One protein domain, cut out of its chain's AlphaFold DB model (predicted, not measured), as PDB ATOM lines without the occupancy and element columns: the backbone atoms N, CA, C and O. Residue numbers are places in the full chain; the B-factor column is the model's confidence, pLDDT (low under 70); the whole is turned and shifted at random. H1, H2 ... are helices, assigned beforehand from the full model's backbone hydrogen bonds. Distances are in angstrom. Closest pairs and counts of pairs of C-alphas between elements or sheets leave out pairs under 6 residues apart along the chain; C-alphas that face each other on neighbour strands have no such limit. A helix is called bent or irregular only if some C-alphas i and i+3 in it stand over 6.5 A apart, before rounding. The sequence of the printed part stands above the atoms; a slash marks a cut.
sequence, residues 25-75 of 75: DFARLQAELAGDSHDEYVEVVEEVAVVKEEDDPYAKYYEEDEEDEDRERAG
ATOM      1  N   ASP A  25      -7.442 -57.683 -19.828       89.94
ATOM      2  CA  ASP A  25      -8.334 -56.608 -19.399       89.94
ATOM      3  C   ASP A  25      -7.857 -55.280 -20.000       89.94
ATOM      4  O   ASP A  25      -6.936 -54.636 -19.495       89.94
ATOM      5  N   PHE A  26      -8.482 -54.883 -21.110       91.06
ATOM      6  CA  PHE A  26      -8.144 -53.645 -21.807       91.06
ATOM      7  C   PHE A  26      -8.422 -52.393 -20.973       91.06
ATOM      8  O   PHE A  26      -7.704 -51.410 -21.122       91.06
ATOM      9  N   ALA A  27      -9.426 -52.417 -20.089       91.44
ATOM     10  CA  ALA A  27      -9.758 -51.260 -19.263       91.44
ATOM     11  C   ALA A  27      -8.666 -51.014 -18.219       91.44
ATOM     12  O   ALA A  27      -8.237 -49.878 -18.011       91.44
ATOM     13  N   ARG A  28      -8.168 -52.093 -17.609       90.50
ATOM     14  CA  ARG A  28      -7.034 -52.026 -16.691       90.50
ATOM     15  C   ARG A  28      -5.748 -51.595 -17.401       90.50
ATOM     16  O   ARG A  28      -5.076 -50.696 -16.909       90.50
ATOM     17  N   LEU A  29      -5.446 -52.176 -18.566       90.56
ATOM     18  CA  LEU A  29      -4.266 -51.811 -19.359       90.56
ATOM     19  C   LEU A  29      -4.266 -50.324 -19.737       90.56
ATOM     20  O   LEU A  29      -3.246 -49.653 -19.633       90.56
ATOM     21  N   GLN A  30      -5.419 -49.799 -20.158       90.25
ATOM     22  CA  GLN A  30      -5.564 -48.380 -20.481       90.25
ATOM     23  C   GLN A  30      -5.333 -47.483 -19.265       90.25
ATOM     24  O   GLN A  30      -4.702 -46.441 -19.402       90.25
ATOM     25  N   ALA A  31      -5.827 -47.876 -18.089       89.94
ATOM     26  CA  ALA A  31      -5.623 -47.113 -16.861       89.94
ATOM     27  C   ALA A  31      -4.147 -47.088 -16.433       89.94
ATOM     28  O   ALA A  31      -3.655 -46.035 -16.036       89.94
ATOM     29  N   GLU A  32      -3.448 -48.220 -16.545       88.75
ATOM     30  CA  GLU A  32      -2.008 -48.315 -16.271       88.75
ATOM     31  C   GLU A  32      -1.214 -47.439 -17.256       88.75
ATOM     32  O   GLU A  32      -0.430 -46.595 -16.831       88.75
ATOM     33  N   LEU A  33      -1.505 -47.533 -18.559       86.94
ATOM     34  CA  LEU A  33      -0.830 -46.730 -19.582       86.94
ATOM     35  C   LEU A  33      -1.109 -45.226 -19.436       86.94
ATOM     36  O   LEU A  33      -0.226 -44.415 -19.677       86.94
ATOM     37  N   ALA A  34      -2.323 -44.833 -19.051       84.38
ATOM     38  CA  ALA A  34      -2.676 -43.425 -18.867       84.38
ATOM     39  C   ALA A  34      -2.090 -42.808 -17.584       84.38
ATOM     40  O   ALA A  34      -1.975 -41.588 -17.503       84.38
ATOM     41  N   GLY A  35      -1.758 -43.626 -16.579       74.94
ATOM     42  CA  GLY A  35      -1.232 -43.161 -15.293       74.94
ATOM     43  C   GLY A  35       0.277 -42.916 -15.263       74.94
ATOM     44  O   GLY A  35       0.728 -42.155 -14.414       74.94
ATOM     45  N   ASP A  36       1.031 -43.530 -16.180       65.69
ATOM     46  CA  ASP A  36       2.502 -43.626 -16.109       65.69
ATOM     47  C   ASP A  36       3.241 -42.808 -17.191       65.69
ATOM     48  O   ASP A  36       4.463 -42.773 -17.243       65.69
ATOM     49  N   SER A  37       2.524 -42.156 -18.114       61.69
ATOM     50  CA  SER A  37       3.062 -41.920 -19.466       61.69
ATOM     51  C   SER A  37       3.376 -40.485 -19.881       61.69
ATOM     52  O   SER A  37       3.561 -40.258 -21.075       61.69
ATOM     53  N   HIS A  38       3.450 -39.505 -18.976       61.59
ATOM     54  CA  HIS A  38       3.791 -38.146 -19.429       61.59
ATOM     55  C   HIS A  38       5.251 -37.745 -19.226       61.59
ATOM     56  O   HIS A  38       5.858 -37.282 -20.183       61.59
ATOM     57  N   ASP A  39       5.834 -37.949 -18.044       63.91
ATOM     58  CA  ASP A  39       7.198 -37.462 -17.785       63.91
ATOM     59  C   ASP A  39       8.291 -38.442 -18.261       63.91
ATOM     60  O   ASP A  39       9.244 -38.017 -18.905       63.91
ATOM     61  N   GLU A  40       8.133 -39.755 -18.047       65.12
ATOM     62  CA  GLU A  40       9.140 -40.762 -18.452       65.12
ATOM     63  C   GLU A  40       9.215 -40.942 -19.980       65.12
ATOM     64  O   GLU A  40      10.285 -41.125 -20.551       65.12
ATOM     65  N   TYR A  41       8.080 -40.810 -20.677       66.38
ATOM     66  CA  TYR A  41       8.040 -40.910 -22.140       66.38
ATOM     67  C   TYR A  41       8.813 -39.788 -22.836       66.38
ATOM     68  O   TYR A  41       9.390 -40.023 -23.895       66.38
ATOM     69  N   VAL A  42       8.812 -38.574 -22.281       68.44
ATOM     70  CA  VAL A  42       9.511 -37.437 -22.895       68.44
ATOM     71  C   VAL A  42      11.023 -37.645 -22.834       68.44
ATOM     72  O   VAL A  42      11.697 -37.435 -23.839       68.44
ATOM     73  N   GLU A  43      11.539 -38.142 -21.708       69.50
ATOM     74  CA  GLU A  43      12.966 -38.436 -21.530       69.50
ATOM     75  C   GLU A  43      13.447 -39.542 -22.485       69.50
ATOM     76  O   GLU A  43      14.453 -39.376 -23.174       69.50
ATOM     77  N   VAL A  44      12.681 -40.632 -22.618       72.00
ATOM     78  CA  VAL A  44      13.017 -41.740 -23.531       72.00
ATOM     79  C   VAL A  44      12.977 -41.302 -24.998       72.00
ATOM     80  O   VAL A  44      13.819 -41.718 -25.791       72.00
ATOM     81  N   VAL A  45      12.021 -40.455 -25.392       74.81
ATOM     82  CA  VAL A  45      11.937 -39.953 -26.775       74.81
ATOM     83  C   VAL A  45      13.124 -39.049 -27.113       74.81
ATOM     84  O   VAL A  45      13.645 -39.135 -28.226       74.81
ATOM     85  N   GLU A  46      13.575 -38.216 -26.174       73.81
ATOM     86  CA  GLU A  46      14.797 -37.424 -26.356       73.81
ATOM     87  C   GLU A  46      16.037 -38.316 -26.469       73.81
ATOM     88  O   GLU A  46      16.863 -38.087 -27.351       73.81
ATOM     89  N   GLU A  47      16.153 -39.363 -25.646       71.44
ATOM     90  CA  GLU A  47      17.266 -40.316 -25.719       71.44
ATOM     91  C   GLU A  47      17.310 -41.032 -27.076       71.44
ATOM     92  O   GLU A  47      18.346 -41.023 -27.742       71.44
ATOM     93  N   VAL A  48      16.174 -41.573 -27.533       74.62
ATOM     94  CA  VAL A  48      16.051 -42.268 -28.827       74.62
ATOM     95  C   VAL A  48      16.373 -41.336 -29.998       74.62
ATOM     96  O   VAL A  48      17.030 -41.755 -30.945       74.62
ATOM     97  N   ALA A  49      15.974 -40.063 -29.931       76.38
ATOM     98  CA  ALA A  49      16.277 -39.080 -30.973       76.38
ATOM     99  C   ALA A  49      17.770 -38.710 -31.061       76.38
ATOM    100  O   ALA A  49      18.204 -38.145 -32.067       76.38
ATOM    101  N   VAL A  50      18.554 -38.988 -30.016       75.19
ATOM    102  CA  VAL A  50      19.994 -38.692 -29.952       75.19
ATOM    103  C   VAL A  50      20.849 -39.906 -30.342       75.19
ATOM    104  O   VAL A  50      22.034 -39.734 -30.651       75.19
ATOM    105  N   VAL A  51      20.276 -41.116 -30.383       76.88
ATOM    106  CA  VAL A  51      20.968 -42.316 -30.875       76.88
ATOM    107  C   VAL A  51      21.318 -42.110 -32.350       76.88
ATOM    108  O   VAL A  51      20.445 -41.883 -33.185       76.88
ATOM    109  N   LYS A  52      22.614 -42.142 -32.673       76.75
ATOM    110  CA  LYS A  52      23.059 -42.099 -34.070       76.75
ATOM    111  C   LYS A  52      22.705 -43.418 -34.741       76.75
ATOM    112  O   LYS A  52      22.815 -44.456 -34.098       76.75
ATOM    113  N   GLU A  53      22.384 -43.380 -36.031       73.50
ATOM    114  CA  GLU A  53      22.135 -44.588 -36.833       73.50
ATOM    115  C   GLU A  53      23.265 -45.619 -36.657       73.50
ATOM    116  O   GLU A  53      22.994 -46.770 -36.358       73.50
ATOM    117  N   GLU A  54      24.532 -45.199 -36.666       72.81
ATOM    118  CA  GLU A  54      25.692 -46.090 -36.460       72.81
ATOM    119  C   GLU A  54      25.709 -46.829 -35.100       72.81
ATOM    120  O   GLU A  54      26.312 -47.897 -34.981       72.81
ATOM    121  N   ASP A  55      25.078 -46.258 -34.070       79.88
ATOM    122  CA  ASP A  55      25.015 -46.813 -32.713       79.88
ATOM    123  C   ASP A  55      23.722 -47.627 -32.474       79.88
ATOM    124  O   ASP A  55      23.616 -48.333 -31.463       79.88
ATOM    125  N   ASP A  56      22.739 -47.561 -33.383       83.50
ATOM    126  CA  ASP A  56      21.505 -48.345 -33.290       83.50
ATOM    127  C   ASP A  56      21.782 -49.811 -33.691       83.50
ATOM    128  O   ASP A  56      22.152 -50.096 -34.835       83.50
ATOM    129  N   PRO A  57      21.564 -50.797 -32.797       83.19
ATOM    130  CA  PRO A  57      21.777 -52.213 -33.106       83.19
ATOM    131  C   PRO A  57      20.942 -52.744 -34.286       83.19
ATOM    132  O   PRO A  57      21.249 -53.828 -34.804       83.19
ATOM    133  N   TYR A  58      19.888 -52.032 -34.693       82.88
ATOM    134  CA  TYR A  58      19.051 -52.375 -35.840       82.88
ATOM    135  C   TYR A  58      19.421 -51.647 -37.136       82.88
ATOM    136  O   TYR A  58      18.925 -52.067 -38.182       82.88
ATOM    137  N   ALA A  59      20.309 -50.647 -37.117       86.06
ATOM    138  CA  ALA A  59      20.671 -49.880 -38.314       86.06
ATOM    139  C   ALA A  59      21.158 -50.755 -39.475       86.06
ATOM    140  O   ALA A  59      20.711 -50.581 -40.603       86.06
ATOM    141  N   LYS A  60      21.939 -51.802 -39.177       83.44
ATOM    142  CA  LYS A  60      22.423 -52.775 -40.173       83.44
ATOM    143  C   LYS A  60      21.326 -53.414 -41.041       83.44
ATOM    144  O   LYS A  60      21.622 -53.874 -42.133       83.44
ATOM    145  N   TYR A  61      20.094 -53.532 -40.531       83.31
ATOM    146  CA  TYR A  61      18.994 -54.147 -41.280       83.31
ATOM    147  C   TYR A  61      18.373 -53.154 -42.263       83.31
ATOM    148  O   TYR A  61      17.956 -53.562 -43.336       83.31
ATOM    149  N   TYR A  62      18.345 -51.865 -41.913       81.06
ATOM    150  CA  TYR A  62      17.905 -50.816 -42.831       81.06
ATOM    151  C   TYR A  62      18.928 -50.604 -43.951       81.06
ATOM    152  O   TYR A  62      18.546 -50.489 -45.108       81.06
ATOM    153  N   GLU A  63      20.220 -50.642 -43.619       80.06
ATOM    154  CA  GLU A  63      21.303 -50.551 -44.606       80.06
ATOM    155  C   GLU A  63      21.285 -51.724 -45.606       80.06
ATOM    156  O   GLU A  63      21.489 -51.518 -46.799       80.06
ATOM    157  N   GLU A  64      21.019 -52.952 -45.141       80.12
ATOM    158  CA  GLU A  64      20.935 -54.145 -46.001       80.12
ATOM    159  C   GLU A  64      19.742 -54.070 -46.973       80.12
ATOM    160  O   GLU A  64      19.908 -54.352 -48.161       80.12
ATOM    161  N   ASP A  65      18.573 -53.624 -46.496       78.31
ATOM    162  CA  ASP A  65      17.393 -53.407 -47.343       78.31
ATOM    163  C   ASP A  65      17.654 -52.307 -48.399       78.31
ATOM    164  O   ASP A  65      17.303 -52.481 -49.568       78.31
ATOM    165  N   GLU A  66      18.325 -51.205 -48.034       79.44
ATOM    166  CA  GLU A  66      18.697 -50.136 -48.977       79.44
ATOM    167  C   GLU A  66      19.721 -50.600 -50.032       79.44
ATOM    168  O   GLU A  66      19.574 -50.289 -51.220       79.44
ATOM    169  N   GLU A  67      20.737 -51.380 -49.645       78.50
ATOM    170  CA  GLU A  67      21.729 -51.926 -50.583       78.50
ATOM    171  C   GLU A  67      21.105 -52.883 -51.609       78.50
ATOM    172  O   GLU A  67      21.502 -52.895 -52.785       78.50
ATOM    173  N   ASP A  68      20.151 -53.708 -51.176       76.94
ATOM    174  CA  ASP A  68      19.450 -54.627 -52.065       76.94
ATOM    175  C   ASP A  68      18.510 -53.870 -53.021       76.94
ATOM    176  O   ASP A  68      18.511 -54.167 -54.223       76.94
ATOM    177  N   GLU A  69      17.804 -52.832 -52.556       76.44
ATOM    178  CA  GLU A  69      16.999 -51.947 -53.414       76.44
ATOM    179  C   GLU A  69      17.849 -51.222 -54.479       76.44
ATOM    180  O   GLU A  69      17.475 -51.161 -55.660       76.44
ATOM    181  N   ASP A  70      19.024 -50.711 -54.104       79.12
ATOM    182  CA  ASP A  70      19.943 -50.037 -55.029       79.12
ATOM    183  C   ASP A  70      20.520 -51.001 -56.077       79.12
ATOM    184  O   ASP A  70      20.658 -50.648 -57.259       79.12
ATOM    185  N   ARG A  71      20.817 -52.245 -55.680       81.81
ATOM    186  CA  ARG A  71      21.268 -53.297 -56.601       81.81
ATOM    187  C   ARG A  71      20.173 -53.682 -57.595       81.81
ATOM    188  O   ARG A  71      20.485 -53.892 -58.769       81.81
ATOM    189  N   GLU A  72      18.918 -53.761 -57.155       80.31
ATOM    190  CA  GLU A  72      17.775 -54.028 -58.035       80.31
ATOM    191  C   GLU A  72      17.519 -52.883 -59.022       80.31
ATOM    192  O   GLU A  72      17.190 -53.127 -60.184       80.31
ATOM    193  N   ARG A  73      17.711 -51.629 -58.600       79.31
ATOM    194  CA  ARG A  73      17.515 -50.448 -59.452       79.31
ATOM    195  C   ARG A  73      18.609 -50.262 -60.505       79.31
ATOM    196  O   ARG A  73      18.365 -49.630 -61.538       79.31
ATOM    197  N   ALA A  74      19.817 -50.752 -60.232       80.88
ATOM    198  CA  ALA A  74      20.974 -50.634 -61.116       80.88
ATOM    199  C   ALA A  74      21.096 -51.765 -62.164       80.88
ATOM    200  O   ALA A  74      21.994 -51.694 -63.010       80.88
ATOM    201  N   GLY A  75      20.235 -52.791 -62.106       64.19
ATOM    202  CA  GLY A  75      20.156 -53.902 -63.071       64.19
ATOM    203  C   GLY A  75      19.191 -53.652 -64.225       64.19
ATOM    204  O   GLY A  75      19.495 -54.141 -65.339       64.19
TER     205      GLY A  75
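AT A GLANCE: This is residues 25 to 75 of the 75 residues of the protein "Unannotated protein" of freshwater metagenome (UniProt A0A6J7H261). Three separate helices are strung one after another in a wide, open curve with no core: H2 makes the floor of a shallow U, H1 rises from one end of it as a short arm, and H3 rises as a longer, slanting arm beyond a looped link at the other end. No helix packs on another, and residues 25 to 47 and 64 to 75 stand free. The printed part has 51 residues with three named helices, in the order H1, H2, H3, and no named strand; the class is all helix. The whole is extended, with a radius of gyration of the C-alphas of 18.6 A, and its flat outline spans 53 by 27 by 14 A.

HOW THE PARTS SIT: The longest helix is H3, residues 59 to 73, and it touches no helix. Its N-to-C direction is (-0.10, -0.02, -0.99). Before it in the chain comes H2, residues 39 to 50, with the direction (0.68, -0.04, -0.73). H2 and H3 are apart, with no C-alpha of the one within 8 A of the other, and a short link of 8 residues joins them. H1, residues 26 to 35, has the direction (0.60, 0.76, 0.26) and is joined to H2 by a tight link of 3 residues. H1 and H2 are apart, and so are H1 and H3. In H1 and H3 every O i to N i+4 pair is within hydrogen-bond range; in H2 7 of 8 are.

IN THESE COORDINATES: H3 runs from Ala 59 to Arg 73, 21.4 A from first to last C-alpha; C-alpha 59 stands at (20.671, -49.880, -38.314) and C-alpha 73 at (17.515, -50.448, -59.452). H2 runs from Asp 39 to Val 50 and is 17.7 A long by the same measure. H1 runs from Phe 26 to Gly 35 over 14.1 A, and its first C-alpha stands at (-8.144, -53.645, -21.807). No helix is bent or irregular.

THE WHOLE: The two C-alphas farthest apart are those of Arg 28 and Gly 75, at 53.8 A, and the first and last printed C-alphas, of Asp 25 and Gly 75, are 52.2 A apart. The printed part has no cut and ends at residue 75, the chain's last residue. Neither link between helices is long. The mean pLDDT of the printed part is 78.2; 9 residues are under 70, namely residues 36 to 43, of which 39 to 43 belong to H2, and residue 75. The mean pLDDT of H1 is 88, of H2 71 and of H3 80.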